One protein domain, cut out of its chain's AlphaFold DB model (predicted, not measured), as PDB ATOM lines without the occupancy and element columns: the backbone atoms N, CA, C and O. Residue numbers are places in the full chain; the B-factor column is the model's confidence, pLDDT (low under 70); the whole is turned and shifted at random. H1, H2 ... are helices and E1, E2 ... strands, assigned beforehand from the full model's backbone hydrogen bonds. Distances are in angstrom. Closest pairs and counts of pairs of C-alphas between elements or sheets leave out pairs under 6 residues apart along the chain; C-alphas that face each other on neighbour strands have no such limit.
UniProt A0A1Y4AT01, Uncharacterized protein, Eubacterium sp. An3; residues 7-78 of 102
ATOM      1  N   THR A   7     110.482 124.273 203.729       93.69
ATOM      2  CA  THR A   7     110.826 122.863 203.534       93.69
ATOM      3  C   THR A   7     109.932 122.316 202.438       93.69
ATOM      4  O   THR A   7     108.703 122.453 202.497       93.69
ATOM      5  N   VAL A   8     110.533 121.724 201.410       92.19
ATOM      6  CA  VAL A   8     109.774 121.077 200.337       92.19
ATOM      7  C   VAL A   8     109.128 119.807 200.884       92.19
ATOM      8  O   VAL A   8     109.744 119.056 201.637       92.19
ATOM      9  N   ARG A   9     107.879 119.531 200.496       94.88
ATOM     10  CA  ARG A   9     107.258 118.239 200.810       94.88
ATOM     11  C   ARG A   9     108.003 117.121 200.093       94.88
ATOM     12  O   ARG A   9     108.207 117.220 198.883       94.88
ATOM     13  N   GLU A  10     108.313 116.042 200.807       94.38
ATOM     14  CA  GLU A  10     109.091 114.930 200.249       94.38
ATOM     15  C   GLU A  10     108.468 114.371 198.963       94.38
ATOM     16  O   GLU A  10     109.173 114.134 197.994       94.38
ATOM     17  N   GLU A  11     107.137 114.268 198.891       96.25
ATOM     18  CA  GLU A  11     106.418 113.801 197.694       96.25
ATOM     19  C   GLU A  11     106.688 114.659 196.440       96.25
ATOM     20  O   GLU A  11     106.821 114.135 195.331       96.25
ATOM     21  N   TYR A  12     106.807 115.981 196.601       96.19
ATOM     22  CA  TYR A  12     107.109 116.897 195.499       96.19
ATOM     23  C   TYR A  12     108.587 116.849 195.148       96.19
ATOM     24  O   TYR A  12     108.938 116.834 193.967       96.19
ATOM     25  N   LEU A  13     109.441 116.793 196.170       96.06
ATOM     26  CA  LEU A  13     110.875 116.684 195.987       96.06
ATOM     27  C   LEU A  13     111.225 115.399 195.227       96.06
ATOM     28  O   LEU A  13     111.970 115.452 194.256       96.06
ATOM     29  N   GLU A  14     110.623 114.273 195.598       96.88
ATOM     30  CA  GLU A  14     110.815 112.979 194.947       96.88
ATOM     31  C   GLU A  14     110.312 112.981 193.498       96.88
ATOM     32  O   GLU A  14     110.991 112.490 192.595       96.88
ATOM     33  N   SER A  15     109.167 113.614 193.225       97.31
ATOM     34  CA  SER A  15     108.677 113.782 191.849       97.31
ATOM     35  C   SER A  15     109.663 114.568 190.974       97.31
ATOM     36  O   SER A  15     109.938 114.179 189.835       97.31
ATOM     37  N   VAL A  16     110.241 115.649 191.509       97.38
ATOM     38  CA  VAL A  16     111.246 116.461 190.808       97.38
ATOM     39  C   VAL A  16     112.561 115.697 190.640       97.38
ATOM     40  O   VAL A  16     113.114 115.692 189.538       97.38
ATOM     41  N   LYS A  17     113.038 115.014 191.690       96.31
ATOM     42  CA  LYS A  17     114.260 114.194 191.675       96.31
ATOM     43  C   LYS A  17     114.204 113.152 190.559       96.31
ATOM     44  O   LYS A  17     115.139 113.082 189.765       96.31
ATOM     45  N   ASN A  18     113.101 112.408 190.461       96.69
ATOM     46  CA  ASN A  18     112.918 111.379 189.436       96.69
ATOM     47  C   ASN A  18     112.987 111.969 188.018       96.69
ATOM     48  O   ASN A  18     113.744 111.484 187.179       96.69
ATOM     49  N   LYS A  19     112.307 113.095 187.759       98.00
ATOM     50  CA  LYS A  19     112.387 113.752 186.443       98.00
ATOM     51  C   LYS A  19     113.783 114.280 186.114       98.00
ATOM     52  O   LYS A  19     114.209 114.203 184.964       98.00
ATOM     53  N   LEU A  20     114.500 114.828 187.095       97.88
ATOM     54  CA  LEU A  20     115.871 115.299 186.888       97.88
ATOM     55  C   LEU A  20     116.842 114.145 186.627       97.88
ATOM     56  O   LEU A  20     117.774 114.320 185.846       97.88
ATOM     57  N   GLN A  21     116.618 112.973 187.224       97.31
ATOM     58  CA  GLN A  21     117.390 111.767 186.922       97.31
ATOM     59  C   GLN A  21     117.162 111.293 185.485       97.31
ATOM     60  O   GLN A  21     118.140 111.013 184.793       97.31
ATOM     61  N   ASP A  22     115.916 111.289 185.003       97.88
ATOM     62  CA  ASP A  22     115.612 110.944 183.609       97.88
ATOM     63  C   ASP A  22     116.309 111.904 182.630       97.88
ATOM     64  O   ASP A  22     116.946 111.481 181.664       97.88
ATOM     65  N   VAL A  23     116.250 113.212 182.907       98.12
ATOM     66  CA  VAL A  23     116.943 114.230 182.102       98.12
ATOM     67  C   VAL A  23     118.457 114.034 182.153       98.12
ATOM     68  O   VAL A  23     119.112 114.091 181.111       98.12
ATOM     69  N   LEU A  24     119.022 113.776 183.335       97.81
ATOM     70  CA  LEU A  24     120.452 113.535 183.507       97.81
ATOM     71  C   LEU A  24     120.909 112.310 182.708       97.81
ATOM     72  O   LEU A  24     121.943 112.373 182.045       97.81
ATOM     73  N   LEU A  25     120.128 111.228 182.730       97.94
ATOM     74  CA  LEU A  25     120.399 110.015 181.966       97.94
ATOM     75  C   LEU A  25     120.407 110.298 180.459       97.94
ATOM     76  O   LEU A  25     121.346 109.915 179.764       97.94
ATOM     77  N   LEU A  26     119.403 111.017 179.949       98.31
ATOM     78  CA  LEU A  26     119.357 111.415 178.538       98.31
ATOM     79  C   LEU A  26     120.553 112.296 178.160       98.31
ATOM     80  O   LEU A  26     121.182 112.079 177.123       98.31
ATOM     81  N   CYS A  27     120.910 113.251 179.018       97.81
ATOM     82  CA  CYS A  27     122.074 114.108 178.815       97.81
ATOM     83  C   CYS A  27     123.374 113.293 178.764       97.81
ATOM     84  O   CYS A  27     124.207 113.527 177.894       97.81
ATOM     85  N   GLN A  28     123.524 112.289 179.630       96.06
ATOM     86  CA  GLN A  28     124.664 111.370 179.612       96.06
ATOM     87  C   GLN A  28     124.724 110.547 178.318       96.06
ATOM     88  O   GLN A  28     125.774 110.502 177.676       96.06
ATOM     89  N   ILE A  29     123.605 109.938 177.904       97.31
ATOM     90  CA  ILE A  29     123.511 109.114 176.683       97.31
ATOM     91  C   ILE A  29     123.880 109.934 175.443       97.31
ATOM     92  O   ILE A  29     124.643 109.478 174.590       97.31
ATOM     93  N   HIS A  30     123.362 111.157 175.347       97.38
ATOM     94  CA  HIS A  30     123.557 112.027 174.189       97.38
ATOM     95  C   HIS A  30     124.777 112.949 174.304       97.38
ATOM     96  O   HIS A  30     125.003 113.766 173.412       97.38
ATOM     97  N   ARG A  31     125.584 112.804 175.364       95.56
ATOM     98  CA  ARG A  31     126.783 113.618 175.637       95.56
ATOM     99  C   ARG A  31     126.493 115.124 175.650       95.56
ATOM    100  O   ARG A  31     127.236 115.916 175.075       95.56
ATOM    101  N   ILE A  32     125.407 115.513 176.308       96.75
ATOM    102  CA  ILE A  32     124.968 116.900 176.469       96.75
ATOM    103  C   ILE A  32     125.377 117.371 177.869       96.75
ATOM    104  O   ILE A  32     124.829 116.858 178.845       96.75
ATOM    105  N   PRO A  33     126.309 118.333 178.012       96.88
ATOM    106  CA  PRO A  33     126.640 118.909 179.310       96.88
ATOM    107  C   PRO A  33     125.398 119.463 180.016       96.88
ATOM    108  O   PRO A  33     124.606 120.185 179.412       96.88
ATOM    109  N   PHE A  34     125.238 119.139 181.298       96.81
ATOM    110  CA  PHE A  34     124.038 119.476 182.060       96.81
ATOM    111  C   PHE A  34     124.372 119.846 183.504       96.81
ATOM    112  O   PHE A  34     125.233 119.228 184.135       96.81
ATOM    113  N   PHE A  35     123.654 120.833 184.032       97.12
ATOM    114  CA  PHE A  35     123.669 121.191 185.442       97.12
ATOM    115  C   PHE A  35     122.277 121.640 185.878       97.12
ATOM    116  O   PHE A  35     121.634 122.430 185.189       97.12
ATOM    117  N   ALA A  36     121.836 121.160 187.036       97.19
ATOM    118  CA  ALA A  36     120.631 121.636 187.698       97.19
ATOM    119  C   ALA A  36     120.851 121.704 189.209       97.19
ATOM    120  O   ALA A  36     121.611 120.921 189.777       97.19
ATOM    121  N   THR A  37     120.152 122.630 189.856       96.50
ATOM    122  CA  THR A  37     120.140 122.791 191.309       96.50
ATOM    123  C   THR A  37     118.706 122.989 191.781       96.50
ATOM    124  O   THR A  37     117.914 123.638 191.095       96.50
ATOM    125  N   ILE A  38     118.362 122.410 192.926       96.12
ATOM    126  CA  ILE A  38     117.055 122.561 193.567       96.12
ATOM    127  C   ILE A  38     117.254 122.933 195.035       96.12
ATOM    128  O   ILE A  38     118.080 122.327 195.712       96.12
ATOM    129  N   ALA A  39     116.505 123.922 195.524       95.94
ATOM    130  CA  ALA A  39     116.446 124.231 196.951       95.94
ATOM    131  C   ALA A  39     115.518 123.224 197.642       95.94
ATOM    132  O   ALA A  39     114.396 123.007 197.179       95.94
ATOM    133  N   THR A  40     115.974 122.611 198.730       95.56
ATOM    134  CA  THR A  40     115.207 121.586 199.461       95.56
ATOM    135  C   THR A  40     114.677 122.105 200.792       95.56
ATOM    136  O   THR A  40     113.571 121.746 201.199       95.56
ATOM    137  N   GLU A  41     115.447 122.972 201.447       96.00
ATOM    138  CA  GLU A  41     115.150 123.505 202.773       96.00
ATOM    139  C   GLU A  41     115.804 124.879 202.965       96.00
ATOM    140  O   GLU A  41     116.859 125.139 202.393       96.00
ATOM    141  N   ASP A  42     115.182 125.743 203.761       96.00
ATOM    142  CA  ASP A  42     115.725 127.004 204.258       96.00
ATOM    143  C   ASP A  42     115.331 127.171 205.729       96.00
ATOM    144  O   ASP A  42     114.141 127.147 206.060       96.00
ATOM    145  N   ASP A  43     116.321 127.338 206.602       93.62
ATOM    146  CA  ASP A  43     116.116 127.526 208.046       93.62
ATOM    147  C   ASP A  43     116.156 129.007 208.482       93.62
ATOM    148  O   ASP A  43     116.122 129.316 209.673       93.62
ATOM    149  N   GLY A  44     116.223 129.940 207.527       92.50
ATOM    150  CA  GLY A  44     116.391 131.374 207.757       92.50
ATOM    151  C   GLY A  44     117.846 131.835 207.899       92.50
ATOM    152  O   GLY A  44     118.097 133.042 207.906       92.50
ATOM    153  N   THR A  45     118.804 130.911 207.986       91.81
ATOM    154  CA  THR A  45     120.252 131.185 208.011       91.81
ATOM    155  C   THR A  45     120.992 130.530 206.849       91.81
ATOM    156  O   THR A  45     121.924 131.120 206.298       91.81
ATOM    157  N   HIS A  46     120.561 129.337 206.455       90.81
ATOM    158  CA  HIS A  46     121.138 128.540 205.393       90.81
ATOM    159  C   HIS A  46     120.034 127.934 204.529       90.81
ATOM    160  O   HIS A  46     119.021 127.446 205.030       90.81
ATOM    161  N   THR A  47     120.274 127.925 203.220       95.25
ATOM    162  CA  THR A  47     119.452 127.204 202.253       95.25
ATOM    163  C   THR A  47     120.208 125.960 201.801       95.25
ATOM    164  O   THR A  47     121.317 126.059 201.272       95.25
ATOM    165  N   THR A  48     119.598 124.791 201.966       95.19
ATOM    166  CA  THR A  48     120.139 123.521 201.481       95.19
ATOM    167  C   THR A  48     119.752 123.324 200.020       95.19
ATOM    168  O   THR A  48     118.588 123.477 199.636       95.19
ATOM    169  N   TYR A  49     120.734 122.940 199.205       96.12
ATOM    170  CA  TYR A  49     120.549 122.659 197.786       96.12
ATOM    171  C   TYR A  49     120.960 121.232 197.439       96.12
ATOM    172  O   TYR A  49     121.950 120.709 197.949       96.12
ATOM    173  N   GLN A  50     120.247 120.638 196.488       95.56
ATOM    174  CA  GLN A  50     120.646 119.405 195.825       95.56
ATOM    175  C   GLN A  50     121.037 119.710 194.376       95.56
ATOM    176  O   GLN A  50     120.284 120.339 193.634       95.56
ATOM    177  N   ASN A  51     122.220 119.250 193.968       96.75
ATOM    178  CA  ASN A  51     122.799 119.535 192.655       96.75
ATOM    179  C   ASN A  51     122.890 118.269 191.795       96.75
ATOM    180  O   ASN A  51     123.182 117.183 192.295       96.75
ATOM    181  N   TYR A  52     122.708 118.433 190.488       96.94
ATOM    182  CA  TYR A  52     122.830 117.398 189.464       96.94
ATOM    183  C   TYR A  52     123.802 117.876 188.398       96.94
ATOM    184  O   TYR A  52     123.718 119.024 187.963       96.94
ATOM    185  N   VAL A  53     124.713 117.007 187.957       95.88
ATOM    186  CA  VAL A  53     125.742 117.404 186.995       95.88
ATOM    187  C   VAL A  53     126.124 116.278 186.038       95.88
ATOM    188  O   VAL A  53     126.451 115.165 186.441       95.88
ATOM    189  N   HIS A  54     126.153 116.609 184.750       96.38
ATOM    190  CA  HIS A  54     126.925 115.911 183.730       96.38
ATOM    191  C   HIS A  54     127.933 116.912 183.160       96.38
ATOM    192  O   HIS A  54     127.604 117.727 182.299       96.38
ATOM    193  N   SER A  55     129.150 116.924 183.711       92.81
ATOM    194  CA  SER A  55     130.122 117.977 183.399       92.81
ATOM    195  C   SER A  55     130.803 117.749 182.049       92.81
ATOM    196  O   SER A  55     131.190 116.625 181.721       92.81
ATOM    197  N   ALA A  56     131.014 118.823 181.288       93.50
ATOM    198  CA  ALA A  56     131.744 118.750 180.025       93.50
ATOM    199  C   ALA A  56     133.197 118.290 180.234       93.50
ATOM    200  O   ALA A  56     133.670 117.380 179.553       93.50
ATOM    201  N   ALA A  57     133.873 118.867 181.236       88.62
ATOM    202  CA  ALA A  57     135.270 118.580 181.555       88.62
ATOM    203  C   ALA A  57     135.523 117.106 181.912       88.62
ATOM    204  O   ALA A  57     136.424 116.499 181.341       88.62
ATOM    205  N   ALA A  58     134.720 116.501 182.800       88.94
ATOM    206  CA  ALA A  58     134.929 115.100 183.188       88.94
ATOM    207  C   ALA A  58     134.613 114.112 182.052       88.94
ATOM    208  O   ALA A  58     135.117 112.992 182.047       88.94
ATOM    209  N   ASN A  59     133.798 114.526 181.077       91.19
ATOM    210  CA  ASN A  59     133.356 113.686 179.961       91.19
ATOM    211  C   ASN A  59     134.085 113.992 178.642       91.19
ATOM    212  O   ASN A  59     133.667 113.516 177.579       91.19
ATOM    213  N   HIS A  60     135.184 114.757 178.707       92.19
ATOM    214  CA  HIS A  60     136.012 115.146 177.561       92.19
ATOM    215  C   HIS A  60     135.198 115.795 176.428       92.19
ATOM    216  O   HIS A  60     135.440 115.543 175.248       92.19
ATOM    217  N   ILE A  61     134.196 116.600 176.789       93.50
ATOM    218  CA  ILE A  61     133.365 117.342 175.839       93.50
ATOM    219  C   ILE A  61     134.001 118.728 175.654       93.50
ATOM    220  O   ILE A  61     134.070 119.492 176.621       93.50
ATOM    221  N   PRO A  62     134.489 119.069 174.448       92.00
ATOM    222  CA  PRO A  62     135.119 120.359 174.205       92.00
ATOM    223  C   PRO A  62     134.055 121.455 174.084       92.00
ATOM    224  O   PRO A  62     133.201 121.405 173.201       92.00
ATOM    225  N   ILE A  63     134.129 122.460 174.954       93.62
ATOM    226  CA  ILE A  63     133.307 123.674 174.897       93.62
ATOM    227  C   ILE A  63     134.176 124.898 175.201       93.62
ATOM    228  O   ILE A  63     135.048 124.844 176.069       93.62
ATOM    229  N   THR A  64     133.968 125.985 174.456       93.06
ATOM    230  CA  THR A  64     134.845 127.171 174.487       93.06
ATOM    231  C   THR A  64     134.516 128.127 175.637       93.06
ATOM    232  O   THR A  64     135.428 128.640 176.278       93.06
ATOM    233  N   ASP A  65     133.230 128.347 175.925       91.88
ATOM    234  CA  ASP A  65     132.753 129.151 177.061       91.88
ATOM    235  C   ASP A  65     131.870 128.278 177.962       91.88
ATOM    236  O   ASP A  65     130.660 128.159 177.777       91.88
ATOM    237  N   ASP A  66     132.513 127.575 178.897       92.12
ATOM    238  CA  ASP A  66     131.864 126.645 179.825       92.12
ATOM    239  C   ASP A  66     131.163 127.402 180.964       92.12
ATOM    240  O   ASP A  66     131.729 127.629 182.039       92.12
ATOM    241  N   GLU A  67     129.916 127.814 180.733       93.06
ATOM    242  CA  GLU A  67     129.104 128.476 181.763       93.06
ATOM    243  C   GLU A  67     128.664 127.523 182.880       93.06
ATOM    244  O   GLU A  67     128.537 127.939 184.033       93.06
ATOM    245  N   ILE A  68     128.519 126.228 182.583       95.12
ATOM    246  CA  ILE A  68     128.164 125.202 183.574       95.12
ATOM    247  C   ILE A  68     129.217 125.145 184.682       95.12
ATOM    248  O   ILE A  68     128.874 125.097 185.865       95.12
ATOM    249  N   ARG A  69     130.503 125.234 184.330       93.06
ATOM    250  CA  ARG A  69     131.585 125.329 185.317       93.06
ATOM    251  C   ARG A  69     131.399 126.502 186.275       93.06
ATOM    252  O   ARG A  69     131.666 126.343 187.463       93.06
ATOM    253  N   LYS A  70     130.924 127.656 185.794       92.88
ATOM    254  CA  LYS A  70     130.673 128.840 186.635       92.88
ATOM    255  C   LYS A  70     129.587 128.531 187.673       92.88
ATOM    256  O   LYS A  70     129.783 128.814 188.851       92.88
ATOM    257  N   HIS A  71     128.500 127.870 187.270       94.81
ATOM    258  CA  HIS A  71     127.445 127.436 188.193       94.81
ATOM    259  C   HIS A  71     127.932 126.411 189.228       94.81
ATOM    260  O   HIS A  71     127.612 126.544 190.407       94.81
ATOM    261  N   ILE A  72     128.753 125.435 188.820       95.00
ATOM    262  CA  ILE A  72     129.344 124.443 189.737       95.00
ATOM    263  C   ILE A  72     130.243 125.122 190.779       95.00
ATOM    264  O   ILE A  72     130.205 124.761 191.952       95.00
ATOM    265  N   LEU A  73     131.041 126.115 190.374       94.50
ATOM    266  CA  LEU A  73     131.865 126.880 191.312       94.50
ATOM    267  C   LEU A  73     130.992 127.606 192.340       94.50
ATOM    268  O   LEU A  73     131.263 127.508 193.534       94.50
ATOM    269  N   VAL A  74     129.915 128.264 191.906       95.12
ATOM    270  CA  VAL A  74     128.974 128.915 192.833       95.12
ATOM    271  C   VAL A  74     128.354 127.901 193.799       95.12
ATOM    272  O   VAL A  74     128.329 128.141 195.003       95.12
ATOM    273  N   ALA A  75     127.946 126.731 193.303       95.00
ATOM    274  CA  ALA A  75     127.416 125.649 194.132       95.00
ATOM    275  C   ALA A  75     128.434 125.097 195.153       95.00
ATOM    276  O   ALA A  75     128.035 124.600 196.201       95.00
ATOM    277  N   ASN A  76     129.736 125.225 194.881       93.38
ATOM    278  CA  ASN A  76     130.828 124.862 195.791       93.38
ATOM    279  C   ASN A  76     131.256 126.011 196.728       93.38
ATOM    280  O   ASN A  76     132.321 125.939 197.341       93.38
ATOM    281  N   GLY A  77     130.458 127.079 196.836       93.88
ATOM    282  CA  GLY A  77     130.684 128.178 197.781       93.88
ATOM    283  C   GLY A  77     131.516 129.343 197.239       93.88
ATOM    284  O   GLY A  77     131.874 130.240 198.003       93.88
ATOM    285  N   PHE A  78     131.822 129.374 195.938       95.38
ATOM    286  CA  PHE A  78     132.463 130.545 195.340       95.38
ATOM    287  C   PHE A  78     131.449 131.678 195.143       95.38
ATOM    288  O   PHE A  78     130.340 131.470 194.656       95.38
TER     289      PHE A  78
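What this domain is: This is residues 7 to 78 of the 102 residues of an uncharacterized protein of Eubacterium sp. An3 (UniProt A0A1Y4AT01). A long two-stranded hairpin, E1 and E2, forms a ribbon between two helices: the long helix H1 runs lengthwise over one face, and the short helix H2 covers part of the other. A long loop, residues 55 to 66, swings round beyond the end of the ribbon away from the hairpin turn and leads to H2. The printed part has 72 residues, with the order H1, E1, E2, H2 along the chain; the class is mixed, helices and strands, and the sheet is antiparallel. The whole is flat, spanning 39 by 28 by 14 A, and only just loose, close to compact, with a radius of gyration of the C-alphas of 13.9 A.

How they stand to each other: E1, residues 34 to 42, and E2, residues 47 to 54, form a hairpin; they are antiparallel, with 165 degrees between their directions. N 34 and O 54 are 2.9 A apart and N 48 and O 41 are 2.8 A apart, both within hydrogen-bond range. H1, residues 10 to 29, has its closest C-alphas to E2 at Gln 28 and His 54, 6.5 A, and to E1 at Cys 27 and Phe 34, 6.6 A. H2, residues 67 to 75, has its closest C-alphas to E1 at Ile 68 and Phe 35, 6.3 A; with E2 it has 1 pair of C-alphas within 8 A, Ala 75 and Asn 51, 7.8 A. H1 and H2 are apart. In H1 and H2 every O i to N i+4 pair is within hydrogen-bond range.

Where its parts are: E1 is 24.9 A long from first to last C-alpha, E2 22.9 A, H1 28.2 A and H2 12.8 A. C-alpha 34, where E1 begins, is at (124.038, 119.476, 182.060). H1 begins at C-alpha 10, (109.091, 114.930, 200.249), and H2 ends at C-alpha 75, (127.416, 125.649, 194.132).

The domain as a whole: The two C-alphas farthest apart are those of Gly 44 and Pro 62, 40.0 A. The links H1 to E1 and E1 to E2 are tight; the link E2 to H2, 12 residues, is long. The printed part has no cut; its mean pLDDT is 95.1, and no printed residue is under 70.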